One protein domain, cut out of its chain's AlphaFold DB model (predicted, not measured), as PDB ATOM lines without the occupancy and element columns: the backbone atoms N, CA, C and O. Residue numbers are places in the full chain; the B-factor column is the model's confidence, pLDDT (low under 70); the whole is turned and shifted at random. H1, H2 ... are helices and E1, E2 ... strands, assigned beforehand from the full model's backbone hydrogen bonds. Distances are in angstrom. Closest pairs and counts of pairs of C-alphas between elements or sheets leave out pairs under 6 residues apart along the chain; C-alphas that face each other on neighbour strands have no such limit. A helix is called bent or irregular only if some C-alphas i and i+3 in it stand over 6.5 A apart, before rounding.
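Overview. This is residues 2 to 123 of the 388 residues of an uncharacterized protein of Alphaproteobacteria bacterium (UniProt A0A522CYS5). A narrow three-stranded sheet has helix H5 over one face and the long, kinked helix H2 running past its edge strand E1, while H4, H3 and H1 follow on from H5 in a series of helix contacts. The long loop of residues 83 to 98, with no named element, reaches out to one end of the longest axis. The printed part has 122 residues, with five named helices and three named strands in the order H1 H2 E1 H3 H4 H5 E2 E3; the sheet runs E1 E3 E2 and is mixed, and the class is mixed, helices and strands. The whole is compact, with a radius of gyration of the C-alphas of 14.6 A, but elongated, spanning 45 by 29 by 29 A.

Arrangement. H1, residues 2 to 6, touches H3, residues 42 to 50, the closest C-alphas being those of Ile 4 and Lys 44, 5.9 A apart. H2, residues 11 to 29, touches no helix and only grazes the sheet; its closest C-alphas to E1, residues 36 to 39, are those of Phe 15 and Phe 39, 6.8 A apart. E1 is parallel to E3, residues 110 to 116, at 14 degrees, with N 38 and O 113 within hydrogen-bond range at 2.9 A. H3 touches H4, residues 55 to 65, closest at the C-alphas of Glu 49 and Pro 55, 5.9 A, at a steep tilt of 57 degrees, opposite ways. H4 touches H5, residues 72 to 82, about perpendicular at 74 degrees, closest at the C-alphas of Leu 56 and Leu 75, 6.4 A. H5 and the sheet make two layers, a helix on one face of a sheet: its height over the sheet is 9.8 A, and it lies over E3 and E2, residues 99 to 104, along the strands at 15 degrees to E2 on the local plane. E2 and E3 form an antiparallel hairpin at 159 degrees, with N 103 and O 112 at 2.8 A. Every O i to N i+4 pair is within hydrogen-bond range in H1, H3, H4 and H5; in H2 13 of 15 are.

Along the chain. H1 begins at C-alpha 2, (82.338, 76.011, 88.206). H2 is 25.6 A long, with a kink of 43 degrees near residue 22, and is irregular: C-alphas 21 and 24 are 7.3 A apart. H4 measures 15.1 A, H5 15.3 A and E2 15.5 A. E3, 17.3 A long, ends at C-alpha 116, (91.777, 75.692, 105.462).

Size, cuts and confidence. The farthest C-alphas, those of Gly 31 and Pro 89, are 46.0 A apart. The printed part has no cut, and the link from H5 to E2 is long, with 16 residues. The mean pLDDT of the printed part is 74.4; residues 30 to 34, 83 to 97, 103 to 112 and 118 to 123 are under 70.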
ATOM      1  N   GLN A   2      83.387  75.085  87.721       92.75
ATOM      2  CA  GLN A   2      82.338  76.011  88.206       92.75
ATOM      3  C   GLN A   2      81.233  75.314  89.000       92.75
ATOM      4  O   GLN A   2      80.895  75.750  90.092       92.75
ATOM      5  N   GLU A   3      80.721  74.196  88.488       90.75
ATOM      6  CA  GLU A   3      79.691  73.417  89.182       90.75
ATOM      7  C   GLU A   3      80.172  72.867  90.535       90.75
ATOM      8  O   GLU A   3      79.434  72.900  91.517       90.75
ATOM      9  N   ILE A   4      81.438  72.444  90.618       90.56
ATOM     10  CA  ILE A   4      82.054  71.994  91.873       90.56
ATOM     11  C   ILE A   4      82.128  73.159  92.871       90.56
ATOM     12  O   ILE A   4      81.754  72.990  94.025       90.56
ATOM     13  N   LEU A   5      82.527  74.362  92.432       90.62
ATOM     14  CA  LEU A   5      82.541  75.553  93.294       90.62
ATOM     15  C   LEU A   5      81.142  75.957  93.780       90.62
ATOM     16  O   LEU A   5      80.984  76.334  94.943       90.62
ATOM     17  N   ALA A   6      80.139  75.859  92.905       91.75
ATOM     18  CA  ALA A   6      78.750  76.204  93.202       91.75
ATOM     19  C   ALA A   6      78.038  75.169  94.091       91.75
ATOM     20  O   ALA A   6      76.968  75.453  94.634       91.75
ATOM     21  N   THR A   7      78.604  73.969  94.234       90.81
ATOM     22  CA  THR A   7      78.023  72.909  95.056       90.81
ATOM     23  C   THR A   7      78.071  73.307  96.523       90.81
ATOM     24  O   THR A   7      79.138  73.619  97.046       90.81
ATOM     25  N   LYS A   8      76.917  73.261  97.194       91.50
ATOM     26  CA  LYS A   8      76.862  73.455  98.641       91.50
ATOM     27  C   LYS A   8      77.376  72.217  99.371       91.50
ATOM     28  O   LYS A   8      76.972  71.093  99.062       91.50
ATOM     29  N   THR A   9      78.233  72.431 100.352       88.69
ATOM     30  CA  THR A   9      78.762  71.427 101.270       88.69
ATOM     31  C   THR A   9      78.375  71.801 102.702       88.69
ATOM     32  O   THR A   9      77.788  72.853 102.967       88.69
ATOM     33  N   LEU A  10      78.710  70.938 103.659       82.75
ATOM     34  CA  LEU A  10      78.546  71.254 105.079       82.75
ATOM     35  C   LEU A  10      79.446  72.412 105.556       82.75
ATOM     36  O   LEU A  10      79.194  72.955 106.629       82.75
ATOM     37  N   TYR A  11      80.466  72.811 104.784       83.19
ATOM     38  CA  TYR A  11      81.379  73.888 105.171       83.19
ATOM     39  C   TYR A  11      80.853  75.279 104.854       83.19
ATOM     40  O   TYR A  11      81.243  76.215 105.543       83.19
ATOM     41  N   ASP A  12      79.958  75.447 103.875       86.75
ATOM     42  CA  ASP A  12      79.489  76.788 103.503       86.75
ATOM     43  C   ASP A  12      78.838  77.511 104.697       86.75
ATOM     44  O   ASP A  12      79.059  78.702 104.896       86.75
ATOM     45  N   ALA A  13      78.092  76.793 105.548       84.75
ATOM     46  CA  ALA A  13      77.500  77.374 106.756       84.75
ATOM     47  C   ALA A  13      78.562  77.828 107.774       84.75
ATOM     48  O   ALA A  13      78.427  78.888 108.387       84.75
ATOM     49  N   GLU A  14      79.626  77.042 107.936       82.12
ATOM     50  CA  GLU A  14      80.738  77.368 108.827       82.12
ATOM     51  C   GLU A  14      81.568  78.536 108.283       82.12
ATOM     52  O   GLU A  14      81.928  79.440 109.035       82.12
ATOM     53  N   PHE A  15      81.810  78.584 106.973       86.81
ATOM     54  CA  PHE A  15      82.492  79.699 106.321       86.81
ATOM     55  C   PHE A  15      81.729  81.003 106.477       86.81
ATOM     56  O   PHE A  15      82.324  82.013 106.848       86.81
ATOM     57  N   GLU A  16      80.413  80.988 106.277       86.94
ATOM     58  CA  GLU A  16      79.583  82.168 106.513       86.94
ATOM     59  C   GLU A  16      79.596  82.587 107.989       86.94
ATOM     60  O   GLU A  16      79.700  83.778 108.299       86.94
ATOM     61  N   ARG A  17      79.585  81.625 108.922       85.56
ATOM     62  CA  ARG A  17      79.712  81.908 110.358       85.56
ATOM     63  C   ARG A  17      81.048  82.575 110.691       85.56
ATOM     64  O   ARG A  17      81.051  83.606 111.366       85.56
ATOM     65  N   ILE A  18      82.168  82.026 110.218       85.31
ATOM     66  CA  ILE A  18      83.512  82.577 110.449       85.31
ATOM     67  C   ILE A  18      83.630  83.962 109.799       85.31
ATOM     68  O   ILE A  18      84.024  84.917 110.469       85.31
ATOM     69  N   ARG A  19      83.208  84.123 108.537       86.25
ATOM     70  CA  ARG A  19      83.194  85.420 107.835       86.25
ATOM     71  C   ARG A  19      82.427  86.481 108.609       86.25
ATOM     72  O   ARG A  19      82.927  87.588 108.783       86.25
ATOM     73  N   LYS A  20      81.239  86.142 109.111       87.62
ATOM     74  CA  LYS A  20      80.430  87.056 109.919       87.62
ATOM     75  C   LYS A  20      81.101  87.402 111.248       87.62
ATOM     76  O   LYS A  20      81.040  88.551 111.669       87.62
ATOM     77  N   THR A  21      81.714  86.414 111.898       85.69
ATOM     78  CA  THR A  21      82.349  86.573 113.215       85.69
ATOM     79  C   THR A  21      83.570  87.483 113.142       85.69
ATOM     80  O   THR A  21      83.748  88.346 113.996       85.69
ATOM     81  N   PHE A  22      84.393  87.320 112.109       85.19
ATOM     82  CA  PHE A  22      85.705  87.953 112.066       85.19
ATOM     83  C   PHE A  22      85.897  89.006 110.974       85.19
ATOM     84  O   PHE A  22      86.882  89.743 111.015       85.19
ATOM     85  N   GLY A  23      84.971  89.125 110.020       84.25
ATOM     86  CA  GLY A  23      84.986  90.191 109.016       84.25
ATOM     87  C   GLY A  23      85.220  91.585 109.621       84.25
ATOM     88  O   GLY A  23      86.099  92.298 109.135       84.25
ATOM     89  N   PRO A  24      84.531  91.961 110.717       84.81
ATOM     90  CA  PRO A  24      84.789  93.225 111.406       84.81
ATOM     91  C   PRO A  24      86.195  93.340 112.025       84.81
ATOM     92  O   PRO A  24      86.786  94.419 111.999       84.81
ATOM     93  N   MET A  25      86.760  92.245 112.556       85.44
ATOM     94  CA  MET A  25      88.115  92.243 113.132       85.44
ATOM     95  C   MET A  25      89.175  92.502 112.061       85.44
ATOM     96  O   MET A  25      90.065  93.315 112.286       85.44
ATOM     97  N   LEU A  26      89.056  91.879 110.883       80.31
ATOM     98  CA  LEU A  26      89.975  92.122 109.763       80.31
ATOM     99  C   LEU A  26      89.976  93.594 109.336       80.31
ATOM    100  O   LEU A  26      91.033  94.199 109.196       80.31
ATOM    101  N   GLN A  27      88.787  94.193 109.195       78.06
ATOM    102  CA  GLN A  27      88.652  95.605 108.816       78.06
ATOM    103  C   GLN A  27      89.375  96.541 109.791       78.06
ATOM    104  O   GLN A  27      89.925  97.561 109.373       78.06
ATOM    105  N   TYR A  28      89.378  96.199 111.084       77.94
ATOM    106  CA  TYR A  28      90.084  96.969 112.102       77.94
ATOM    107  C   TYR A  28      91.607  96.866 111.961       77.94
ATOM    108  O   TYR A  28      92.285  97.893 112.016       77.94
ATOM    109  N   VAL A  29      92.149  95.657 111.769       74.69
ATOM    110  CA  VAL A  29      93.609  95.462 111.708       74.69
ATOM    111  C   VAL A  29      94.222  96.098 110.460       74.69
ATOM    112  O   VAL A  29      95.315  96.657 110.530       74.69
ATOM    113  N   ASP A  30      93.487  96.124 109.351       69.00
ATOM    114  CA  ASP A  30      93.976  96.655 108.076       69.00
ATOM    115  C   ASP A  30      93.760  98.160 107.869       69.00
ATOM    116  O   ASP A  30      93.820  98.660 106.743       69.00
ATOM    117  N   GLY A  31      93.453  98.911 108.931       67.38
ATOM    118  CA  GLY A  31      93.210 100.352 108.813       67.38
ATOM    119  C   GLY A  31      92.085 100.692 107.825       67.38
ATOM    120  O   GLY A  31      92.120 101.744 107.186       67.38
ATOM    121  N   GLY A  32      91.104  99.793 107.677       62.81
ATOM    122  CA  GLY A  32      89.970  99.935 106.764       62.81
ATOM    123  C   GLY A  32      90.166  99.375 105.349       62.81
ATOM    124  O   GLY A  32      89.222  99.462 104.564       62.81
ATOM    125  N   GLN A  33      91.322  98.791 105.002       64.44
ATOM    126  CA  GLN A  33      91.510  98.088 103.723       64.44
ATOM    127  C   GLN A  33      91.130  96.608 103.870       64.44
ATOM    128  O   GLN A  33      91.859  95.862 104.504       64.44
ATOM    129  N   PRO A  34      90.006  96.126 103.328       64.69
ATOM    130  CA  PRO A  34      89.591  94.750 103.574       64.69
ATOM    131  C   PRO A  34      90.589  93.742 102.983       64.69
ATOM    132  O   PRO A  34      90.730  93.642 101.764       64.69
ATOM    133  N   ARG A  35      91.226  92.940 103.845       72.88
ATOM    134  CA  ARG A  35      91.886  91.695 103.441       72.88
ATOM    135  C   ARG A  35      90.922  90.764 102.736       72.88
ATOM    136  O   ARG A  35      89.787  90.559 103.173       72.88
ATOM    137  N   THR A  36      91.410  90.119 101.685       77.25
ATOM    138  CA  THR A  36      90.634  89.080 101.015       77.25
ATOM    139  C   THR A  36      90.921  87.733 101.679       77.25
ATOM    140  O   THR A  36      92.064  87.296 101.714       77.25
ATOM    141  N   ILE A  37      89.900  87.049 102.199       82.31
ATOM    142  CA  ILE A  37      90.054  85.689 102.741       82.31
ATOM    143  C   ILE A  37      89.420  84.674 101.801       82.31
ATOM    144  O   ILE A  37      88.218  84.735 101.522       82.31
ATOM    145  N   LEU A  38      90.222  83.701 101.368       86.25
ATOM    146  CA  LEU A  38      89.732  82.530 100.661       86.25
ATOM    147  C   LEU A  38      89.619  81.358 101.631       86.25
ATOM    148  O   LEU A  38      90.616  80.878 102.166       86.25
ATOM    149  N   PHE A  39      88.398  80.871 101.813       87.12
ATOM    150  CA  PHE A  39      88.153  79.603 102.485       87.12
ATOM    151  C   PHE A  39      88.199  78.497 101.447       87.12
ATOM    152  O   PHE A  39      87.390  78.511 100.522       87.12
ATOM    153  N   VAL A  40      89.132  77.560 101.593       87.44
ATOM    154  CA  VAL A  40      89.224  76.424 100.675       87.44
ATOM    155  C   VAL A  40      88.412  75.272 101.241       87.44
ATOM    156  O   VAL A  40      88.680  74.799 102.345       87.44
ATOM    157  N   ASP A  41      87.429  74.819 100.467       87.94
ATOM    158  CA  ASP A  41      86.570  73.695 100.824       87.94
ATOM    159  C   ASP A  41      87.234  72.351 100.454       87.94
ATOM    160  O   ASP A  41      87.366  72.026  99.267       87.94
ATOM    161  N   PRO A  42      87.598  71.520 101.443       83.69
ATOM    162  CA  PRO A  42      88.239  70.230 101.199       83.69
ATOM    163  C   PRO A  42      87.375  69.259 100.384       83.69
ATOM    164  O   PRO A  42      87.901  68.548  99.530       83.69
ATOM    165  N   LEU A  43      86.048  69.260 100.575       83.75
ATOM    166  CA  LEU A  43      85.131  68.388  99.828       83.75
ATOM    167  C   LEU A  43      85.001  68.828  98.366       83.75
ATOM    168  O   LEU A  43      84.807  67.987  97.480       83.75
ATOM    169  N   LYS A  44      85.147  70.128  98.081       90.56
ATOM    170  CA  LYS A  44      85.210  70.627  96.696       90.56
ATOM    171  C   LYS A  44      86.520  70.214  96.025       90.56
ATOM    172  O   LYS A  44      86.490  69.789  94.872       90.56
ATOM    173  N   VAL A  45      87.646  70.240  96.745       87.25
ATOM    174  CA  VAL A  45      88.934  69.744  96.226       87.25
ATOM    175  C   VAL A  45      88.882  68.236  95.957       87.25
ATOM    176  O   VAL A  45      89.261  67.802  94.868       87.25
ATOM    177  N   ALA A  46      88.341  67.443  96.887       81.88
ATOM    178  CA  ALA A  46      88.138  66.006  96.695       81.88
ATOM    179  C   ALA A  46      87.198  65.708  95.516       81.88
ATOM    180  O   ALA A  46      87.417  64.772  94.748       81.88
ATOM    181  N   SER A  47      86.171  66.539  95.315       86.94
ATOM    182  CA  SER A  47      85.294  66.439  94.147       86.94
ATOM    183  C   SER A  47      86.022  66.768  92.846       86.94
ATOM    184  O   SER A  47      85.830  66.069  91.856       86.94
ATOM    185  N   ALA A  48      86.903  67.769  92.826       88.75
ATOM    186  CA  ALA A  48      87.737  68.038  91.658       88.75
ATOM    187  C   ALA A  48      88.616  66.825  91.312       88.75
ATOM    188  O   ALA A  48      88.616  66.380  90.162       88.75
ATOM    189  N   GLU A  49      89.272  66.233  92.312       84.50
ATOM    190  CA  GLU A  49      90.073  65.016  92.146       84.50
ATOM    191  C   GLU A  49      89.235  63.839  91.623       84.50
ATOM    192  O   GLU A  49      89.645  63.161  90.680       84.50
ATOM    193  N   ALA A  50      88.032  63.629  92.168       82.06
ATOM    194  CA  ALA A  50      87.121  62.568  91.740       82.06
ATOM    195  C   ALA A  50      86.733  62.689  90.254       82.06
ATOM    196  O   ALA A  50      86.601  61.679  89.560       82.06
ATOM    197  N   TYR A  51      86.607  63.921  89.751       86.56
ATOM    198  CA  TYR A  51      86.340  64.227  88.343       86.56
ATOM    199  C   TYR A  51      87.599  64.172  87.452       86.56
ATOM    200  O   TYR A  51      87.520  64.408  86.243       86.56
ATOM    201  N   GLY A  52      88.763  63.844  88.023       83.75
ATOM    202  CA  GLY A  52      90.056  63.794  87.335       83.75
ATOM    203  C   GLY A  52      90.636  65.171  87.010       83.75
ATOM    204  O   GLY A  52      91.489  65.293  86.134       83.75
ATOM    205  N   ILE A  53      90.170  66.217  87.695       88.06
ATOM    206  CA  ILE A  53      90.738  67.563  87.614       88.06
ATOM    207  C   ILE A  53      91.937  67.608  88.560       88.06
ATOM    208  O   ILE A  53      91.842  67.156  89.702       88.06
ATOM    209  N   ASN A  54      93.062  68.165  88.107       84.69
ATOM    210  CA  ASN A  54      94.218  68.342  88.977       84.69
ATOM    211  C   ASN A  54      93.840  69.271  90.145       84.69
ATOM    212  O   ASN A  54      93.442  70.411  89.897       84.69
ATOM    213  N   PRO A  55      93.993  68.848  91.410       82.62
ATOM    214  CA  PRO A  55      93.684  69.703  92.552       82.62
ATOM    215  C   PRO A  55      94.425  71.046  92.545       82.62
ATOM    216  O   PRO A  55      93.858  72.054  92.952       82.62
ATOM    217  N   LEU A  56      95.662  71.104  92.035       84.25
ATOM    218  CA  LEU A  56      96.394  72.365  91.888       84.25
ATOM    219  C   LEU A  56      95.746  73.285  90.849       84.25
ATOM    220  O   LEU A  56      95.658  74.486  91.086       84.25
ATOM    221  N   GLU A  57      95.266  72.740  89.728       88.75
ATOM    222  CA  GLU A  57      94.530  73.514  88.716       88.75
ATOM    223  C   GLU A  57      93.191  74.002  89.275       88.75
ATOM    224  O   GLU A  57      92.802  75.143  89.029       88.75
ATOM    225  N   PHE A  58      92.510  73.176  90.075       89.81
ATOM    226  CA  PHE A  58      91.275  73.567  90.750       89.81
ATOM    227  C   PHE A  58      91.505  74.701  91.759       89.81
ATOM    228  O   PHE A  58      90.790  75.699  91.721       89.81
ATOM    229  N   LEU A  59      92.541  74.605  92.599       87.06
ATOM    230  CA  LEU A  59      92.909  75.665  93.544       87.06
ATOM    231  C   LEU A  59      93.321  76.955  92.822       87.06
ATOM    232  O   LEU A  59      92.926  78.046  93.222       87.06
ATOM    233  N   GLN A  60      94.080  76.854  91.726       88.50
ATOM    234  CA  GLN A  60      94.398  78.007  90.874       88.50
ATOM    235  C   GLN A  60      93.140  78.638  90.277       88.50
ATOM    236  O   GLN A  60      93.028  79.864  90.215       88.50
ATOM    237  N   TYR A  61      92.195  77.808  89.835       91.12
ATOM    238  CA  TYR A  61      90.920  78.263  89.311       91.12
ATOM    239  C   TYR A  61      90.108  79.005  90.381       91.12
ATOM    240  O   TYR A  61      89.635  80.109  90.118       91.12
ATOM    241  N   GLU A  62      90.001  78.445  91.586       89.75
ATOM    242  CA  GLU A  62      89.313  79.049  92.731       89.75
ATOM    243  C   GLU A  62      89.943  80.385  93.148       89.75
ATOM    244  O   GLU A  62      89.233  81.384  93.290       89.75
ATOM    245  N   LEU A  63      91.274  80.448  93.248       86.00
ATOM    246  CA  LEU A  63      92.003  81.693  93.502       86.00
ATOM    247  C   LEU A  63      91.679  82.748  92.442       86.00
ATOM    248  O   LEU A  63      91.321  83.874  92.782       86.00
ATOM    249  N   LYS A  64      91.703  82.371  91.158       87.62
ATOM    250  CA  LYS A  64      91.365  83.278  90.055       87.62
ATOM    251  C   LYS A  64      89.923  83.787  90.137       87.62
ATOM    252  O   LYS A  64      89.696  84.957  89.848       87.62
ATOM    253  N   GLN A  65      88.955  82.950  90.533       88.31
ATOM    254  CA  GLN A  65      87.563  83.392  90.734       88.31
ATOM    255  C   GLN A  65      87.433  84.443  91.848       88.31
ATOM    256  O   GLN A  65      86.507  85.246  91.822       88.31
ATOM    257  N   ASN A  66      88.378  84.468  92.790       83.19
ATOM    258  CA  ASN A  66      88.427  85.420  93.898       83.19
ATOM    259  C   ASN A  66      89.440  86.559  93.666       83.19
ATOM    260  O   ASN A  66      89.817  87.242  94.612       83.19
ATOM    261  N   ASN A  67      89.889  86.774  92.420       83.44
ATOM    262  CA  ASN A  67      90.913  87.766  92.053       83.44
ATOM    263  C   ASN A  67      92.242  87.615  92.822       83.44
ATOM    264  O   ASN A  67      92.963  88.587  93.037       83.44
ATOM    265  N   MET A  68      92.581  86.386  93.213       81.56
ATOM    266  CA  MET A  68      93.826  86.042  93.889       81.56
ATOM    267  C   MET A  68      94.782  85.287  92.964       81.56
ATOM    268  O   MET A  68      94.379  84.623  92.006       81.56
ATOM    269  N   ALA A  69      96.068  85.322  93.307       80.88
ATOM    270  CA  ALA A  69      97.096  84.484  92.707       80.88
ATOM    271  C   ALA A  69      98.075  84.015  93.788       80.88
ATOM    272  O   ALA A  69      98.445  84.794  94.659       80.88
ATOM    273  N   ALA A  70      98.523  82.763  93.712       78.75
ATOM    274  CA  ALA A  70      99.505  82.201  94.636       78.75
ATOM    275  C   ALA A  70     100.697  81.622  93.869       78.75
ATOM    276  O   ALA A  70     100.547  81.058  92.782       78.75
ATOM    277  N   ALA A  71     101.896  81.741  94.446       79.94
ATOM    278  CA  ALA A  71     103.093  81.136  93.875       79.94
ATOM    279  C   ALA A  71     102.984  79.593  93.879       79.94
ATOM    280  O   ALA A  71     102.383  79.028  94.797       79.94
ATOM    281  N   PRO A  72     103.622  78.876  92.933       79.06
ATOM    282  CA  PRO A  72     103.542  77.412  92.852       79.06
ATOM    283  C   PRO A  72     103.887  76.671  94.153       79.06
ATOM    284  O   PRO A  72     103.223  75.698  94.505       79.06
ATOM    285  N   ALA A  73     104.882  77.148  94.907       76.69
ATOM    286  CA  ALA A  73     105.251  76.553  96.194       76.69
ATOM    287  C   ALA A  73     104.146  76.701  97.258       76.69
ATOM    288  O   ALA A  73     103.923  75.784  98.048       76.69
ATOM    289  N   MET A  74     103.419  77.826  97.256       78.44
ATOM    290  CA  MET A  74     102.268  78.030  98.142       78.44
ATOM    291  C   MET A  74     101.106  77.126  97.731       78.44
ATOM    292  O   MET A  74     100.525  76.477  98.590       78.44
ATOM    293  N   LEU A  75     100.827  77.006  96.427       79.44
ATOM    294  CA  LEU A  75      99.822  76.076  95.888       79.44
ATOM    295  C   LEU A  75     100.085  74.631  96.306       79.44
ATOM    296  O   LEU A  75      99.165  73.951  96.747       79.44
ATOM    297  N   ALA A  76     101.340  74.182  96.249       77.25
ATOM    298  CA  ALA A  76     101.721  72.862  96.739       77.25
ATOM    299  C   ALA A  76     101.474  72.710  98.252       77.25
ATOM    300  O   ALA A  76     101.012  71.660  98.696       77.25
ATOM    301  N   LYS A  77     101.744  73.753  99.050       75.88
ATOM    302  CA  LYS A  77     101.475  73.751 100.496       75.88
ATOM    303  C   LYS A  77      99.973  73.688 100.801       75.88
ATOM    304  O   LYS A  77      99.573  72.881 101.637       75.88
ATOM    305  N   ILE A  78      99.162  74.494 100.106       76.19
ATOM    306  CA  ILE A  78      97.693  74.476 100.199       76.19
ATOM    307  C   ILE A  78      97.204  73.075  99.853       76.19
ATOM    308  O   ILE A  78      96.555  72.441 100.677       76.19
ATOM    309  N   PHE A  79      97.611  72.555  98.691       77.81
ATOM    310  CA  PHE A  79      97.243  71.223  98.223       77.81
ATOM    311  C   PHE A  79      97.560  70.135  99.247       77.81
ATOM    312  O   PHE A  79      96.676  69.368  99.600       77.81
ATOM    313  N   ASN A  80      98.777  70.100  99.790       73.44
ATOM    314  CA  ASN A  80      99.163  69.104 100.794       73.44
ATOM    315  C   ASN A  80      98.339  69.179 102.091       73.44
ATOM    316  O   ASN A  80      98.359  68.231 102.870       73.44
ATOM    317  N   SER A  81      97.664  70.300 102.336       71.44
ATOM    318  CA  SER A  81      96.918  70.563 103.570       71.44
ATOM    319  C   SER A  81      95.412  70.347 103.401       71.44
ATOM    320  O   SER A  81      94.735  69.985 104.362       71.44
ATOM    321  N   VAL A  82      94.904  70.506 102.173       71.12
ATOM    322  CA  VAL A  82      93.515  70.184 101.798       71.12
ATOM    323  C   VAL A  82      93.354  68.778 101.234       71.12
ATOM    324  O   VAL A  82      92.256  68.234 101.271       71.12
ATOM    325  N   SER A  83      94.425  68.184 100.697       67.00
ATOM    326  CA  SER A  83      94.399  66.825 100.168       67.00
ATOM    327  C   SER A  83      94.262  65.854 101.329       67.00
ATOM    328  O   SER A  83      95.186  65.622 102.112       67.00
ATOM    329  N   LEU A  84      93.067  65.287 101.418       58.84
ATOM    330  CA  LEU A  84      92.675  64.280 102.383       58.84
ATOM    331  C   LEU A  84      93.310  62.944 102.010       58.84
ATOM    332  O   LEU A  84      92.658  62.041 101.505       58.84
ATOM    333  N   GLY A  85      94.622  62.824 102.215       48.41
ATOM    334  CA  GLY A  85      95.285  61.529 102.327       48.41
ATOM    335  C   GLY A  85      95.228  60.591 101.114       48.41
ATOM    336  O   GLY A  85      95.719  59.472 101.240       48.41
ATOM    337  N   SER A  86      94.713  61.003  99.948       41.53
ATOM    338  CA  SER A  86      94.516  60.111  98.791       41.53
ATOM    339  C   SER A  86      95.823  59.481  98.285       41.53
ATOM    340  O   SER A  86      95.810  58.413  97.671       41.53
ATOM    341  N   ALA A  87      96.972  60.078  98.627       40.34
ATOM    342  CA  ALA A  87      98.310  59.576  98.319       40.34
ATOM    343  C   ALA A  87      99.083  58.966  99.511       40.34
ATOM    344  O   ALA A  87     100.247  58.593  99.340       40.34
ATOM    345  N   ARG A  88      98.510  58.867 100.722       44.12
ATOM    346  CA  ARG A  88      99.225  58.352 101.908       44.12
ATOM    347  C   ARG A  88      98.525  57.131 102.515       44.12
ATOM    348  O   ARG A  88      97.301  57.097 102.578       44.12
ATOM    349  N   PRO A  89      99.278  56.111 102.971       38.84
ATOM    350  CA  PRO A  89      98.687  54.941 103.607       38.84
ATOM    351  C   PRO A  89      97.813  55.363 104.794       38.84
ATOM    352  O   PRO A  89      98.201  56.232 105.574       38.84
ATOM    353  N   VAL A  90      96.663  54.691 104.913       44.00
ATOM    354  CA  VAL A  90      95.524  54.859 105.848       44.00
ATOM    355  C   VAL A  90      95.897  55.211 107.304       44.00
ATOM    356  O   VAL A  90      95.074  55.721 108.053       44.00
ATOM    357  N   PHE A  91      97.143  54.987 107.714       40.50
ATOM    358  CA  PHE A  91      97.651  55.230 109.063       40.50
ATOM    359  C   PHE A  91      98.104  56.676 109.353       40.50
ATOM    360  O   PHE A  91      98.301  56.999 110.519       40.50
ATOM    361  N   TYR A  92      98.244  57.549 108.344       40.22
ATOM    362  CA  TYR A  92      98.647  58.964 108.518       40.22
ATOM    363  C   TYR A  92      97.632  59.977 107.944       40.22
ATOM    364  O   TYR A  92      97.957  61.148 107.775       40.22
ATOM    365  N   ALA A  93      96.430  59.521 107.588       41.28
ATOM    366  CA  ALA A  93      95.605  60.121 106.537       41.28
ATOM    367  C   ALA A  93      94.131  60.316 106.942       41.28
ATOM    368  O   ALA A  93      93.227  59.941 106.201       41.28
ATOM    369  N   ALA A  94      93.868  60.873 108.121       49.50
ATOM    370  CA  ALA A  94      92.509  61.200 108.542       49.50
ATOM    371  C   ALA A  94      92.419  62.696 108.845       49.50
ATOM    372  O   ALA A  94      92.872  63.134 109.898       49.50
ATOM    373  N   GLY A  95      91.854  63.464 107.912       55.12
ATOM    374  CA  GLY A  95      91.489  64.859 108.147       55.12
ATOM    375  C   GLY A  95      92.285  65.898 107.371       55.12
ATOM    376  O   GLY A  95      93.376  65.640 106.862       55.12
ATOM    377  N   THR A  96      91.687  67.081 107.252       58.78
ATOM    378  CA  THR A  96      92.399  68.267 106.779       58.78
ATOM    379  C   THR A  96      93.466  68.650 107.780       58.78
ATOM    380  O   THR A  96      93.295  68.444 108.983       58.78
ATOM    381  N   ASN A  97      94.543  69.257 107.292       67.06
ATOM    382  CA  ASN A  97      95.434  69.996 108.166       67.06
ATOM    383  C   ASN A  97      94.942  71.450 108.203       67.06
ATOM    384  O   ASN A  97      95.204  72.174 107.233       67.06
ATOM    385  N   PRO A  98      94.176  71.857 109.235       71.25
ATOM    386  CA  PRO A  98      93.748  73.238 109.364       71.25
ATOM    387  C   PRO A  98      94.975  74.138 109.348       71.25
ATOM    388  O   PRO A  98      95.997  73.809 109.948       71.25
ATOM    389  N   MET A  99      94.912  75.201 108.559       78.31
ATOM    390  CA  MET A  99      96.045  76.099 108.398       78.31
ATOM    391  C   MET A  99      95.606  77.402 107.755       78.31
ATOM    392  O   MET A  99      94.822  77.404 106.799       78.31
ATOM    393  N   VAL A 100      96.238  78.486 108.188       78.69
ATOM    394  CA  VAL A 100      96.293  79.739 107.436       78.69
ATOM    395  C   VAL A 100      97.586  79.861 106.638       78.69
ATOM    396  O   VAL A 100      98.697  79.726 107.159       78.69
ATOM    397  N   ILE A 101      97.447  80.127 105.339       75.62
ATOM    398  CA  ILE A 101      98.564  80.447 104.452       75.62
ATOM    399  C   ILE A 101      98.415  81.899 103.995       75.62
ATOM    400  O   ILE A 101      97.501  82.181 103.214       75.62
ATOM    401  N   PRO A 102      99.331  82.801 104.394       71.44
ATOM    402  CA  PRO A 102      99.345  84.148 103.855       71.44
ATOM    403  C   PRO A 102      99.770  84.099 102.386       71.44
ATOM    404  O   PRO A 102     100.836  83.577 102.035       71.44
ATOM    405  N   VAL A 103      98.933  84.655 101.517       66.94
ATOM    406  CA  VAL A 103      99.228  84.881 100.105       66.94
ATOM    407  C   VAL A 103      99.689  86.317  99.967       66.94
ATOM    408  O   VAL A 103      98.919  87.275  99.896       66.94
ATOM    409  N   VAL A 104     101.004  86.455  99.977       59.47
ATOM    410  CA  VAL A 104     101.668  87.746  99.912       59.47
ATOM    411  C   VAL A 104     101.772  88.174  98.445       59.47
ATOM    412  O   VAL A 104     102.265  87.411  97.610       59.47
ATOM    413  N   GLY A 105     101.317  89.389  98.122       51.50
ATOM    414  CA  GLY A 105     101.489  89.958  96.783       51.50
ATOM    415  C   GLY A 105     102.969  90.193  96.438       51.50
ATOM    416  O   GLY A 105     103.836  90.198  97.312       51.50
ATOM    417  N   LEU A 106     103.278  90.452  95.159       40.66
ATOM    418  CA  LEU A 106     104.645  90.744  94.672       40.66
ATOM    419  C   LEU A 106     105.359  91.868  95.454       40.66
ATOM    420  O   LEU A 106     106.586  91.876  95.522       40.66
ATOM    421  N   LEU A 107     104.601  92.786  96.064       46.41
ATOM    422  CA  LEU A 107     105.099  93.933  96.831       46.41
ATOM    423  C   LEU A 107     105.125  93.726  98.356       46.41
ATOM    424  O   LEU A 107     105.376  94.672  99.091       46.41
ATOM    425  N   ARG A 108     104.910  92.500  98.852       47.19
ATOM    426  CA  ARG A 108     104.865  92.188 100.296       47.19
ATOM    427  C   ARG A 108     103.734  92.836 101.101       47.19
ATOM    428  O   ARG A 108     103.760  92.790 102.326       47.19
ATOM    429  N   GLU A 109     102.721  93.359 100.429       53.78
ATOM    430  CA  GLU A 109     101.450  93.710 101.057       53.78
ATOM    431  C   GLU A 109     100.632  92.418 101.253       53.78
ATOM    432  O   GLU A 109     100.600  91.559 100.359       53.78
ATOM    433  N   ASN A 110     100.033  92.238 102.438       52.31
ATOM    434  CA  ASN A 110      99.156  91.104 102.748       52.31
ATOM    435  C   ASN A 110      97.929  91.169 101.825       52.31
ATOM    436  O   ASN A 110      96.979  91.896 102.099       52.31
ATOM    437  N   ALA A 111      97.972  90.456 100.697       55.06
ATOM    438  CA  ALA A 111      96.931  90.534  99.675       55.06
ATOM    439  C   ALA A 111      95.752  89.603  99.993       55.06
ATOM    440  O   ALA A 111      94.604  89.939  99.688       55.06
ATOM    441  N   ALA A 112      96.024  88.447 100.609       62.12
ATOM    442  CA  ALA A 112      94.997  87.510 101.032       62.12
ATOM    443  C   ALA A 112      95.483  86.490 102.069       62.12
ATOM    444  O   ALA A 112      96.663  86.144 102.090       62.12
ATOM    445  N   ASP A 113      94.552  85.935 102.843       76.12
ATOM    446  CA  ASP A 113      94.774  84.737 103.656       76.12
ATOM    447  C   ASP A 113      93.960  83.572 103.090       76.12
ATOM    448  O   ASP A 113      92.769  83.703 102.790       76.12
ATOM    449  N   ILE A 114      94.605  82.416 102.933       72.44
ATOM    450  CA  ILE A 114      93.918  81.166 102.616       72.44
ATOM    451  C   ILE A 114      93.708  80.410 103.911       72.44
ATOM    452  O   ILE A 114      94.678  79.982 104.534       72.44
ATOM    453  N   VAL A 115      92.447  80.220 104.276       77.56
ATOM    454  CA  VAL A 115      92.048  79.476 105.465       77.56
ATOM    455  C   VAL A 115      91.559  78.102 105.035       77.56
ATOM    456  O   VAL A 115      90.582  77.967 104.294       77.56
ATOM    457  N   ILE A 116      92.236  77.074 105.530       73.19
ATOM    458  CA  ILE A 116      91.777  75.692 105.462       73.19
ATOM    459  C   ILE A 116      91.161  75.394 106.829       73.19
ATOM    460  O   ILE A 116      91.895  75.390 107.819       73.19
ATOM    461  N   PRO A 117      89.839  75.194 106.932       70.75
ATOM    462  CA  PRO A 117      89.210  74.954 108.221       70.75
ATOM    463  C   PRO A 117      89.627  73.595 108.791       70.75
ATOM    464  O   PRO A 117      89.950  72.637 108.070       70.75
ATOM    465  N   LYS A 118      89.499  73.469 110.110       69.00
ATOM    466  CA  LYS A 118      89.359  72.166 110.741       69.00
ATOM    467  C   LYS A 118      88.024  71.587 110.314       69.00
ATOM    468  O   LYS A 118      86.977  72.231 110.373       69.00
ATOM    469  N   THR A 119      88.081  70.342 109.883       62.66
ATOM    470  CA  THR A 119      86.913  69.590 109.448       62.66
ATOM    471  C   THR A 119      86.384  68.717 110.581       62.66
ATOM    472  O   THR A 119      87.045  68.480 111.595       62.66
ATOM    473  N   HIS A 120      85.182  68.175 110.387       56.00
ATOM    474  CA  HIS A 120      84.654  67.046 111.162       56.00
ATOM    475  C   HIS A 120      85.474  65.759 110.973       56.00
ATOM    476  O   HIS A 120      85.184  64.753 111.615       56.00
ATOM    477  N   LEU A 121      86.469  65.753 110.085       52.56
ATOM    478  CA  LEU A 121      87.465  64.700 109.936       52.56
ATOM    479  C   LEU A 121      88.635  65.106 110.828       52.56
ATOM    480  O   LEU A 121      89.551  65.811 110.422       52.56
ATOM    481  N   THR A 122      88.529  64.758 112.105       52.25
ATOM    482  CA  THR A 122      89.540  65.110 113.100       52.25
ATOM    483  C   THR A 122      90.889  64.556 112.683       52.25
ATOM    484  O   THR A 122      90.995  63.347 112.491       52.25
ATOM    485  N   ASP A 123      91.918  65.408 112.682       61.16
ATOM    486  CA  ASP A 123      93.250  64.938 113.034       61.16
ATOM    487  C   ASP A 123      93.117  64.255 114.405       61.16
ATOM    488  O   ASP A 123      92.841  64.942 115.398       61.16
TER     489      ASP A 123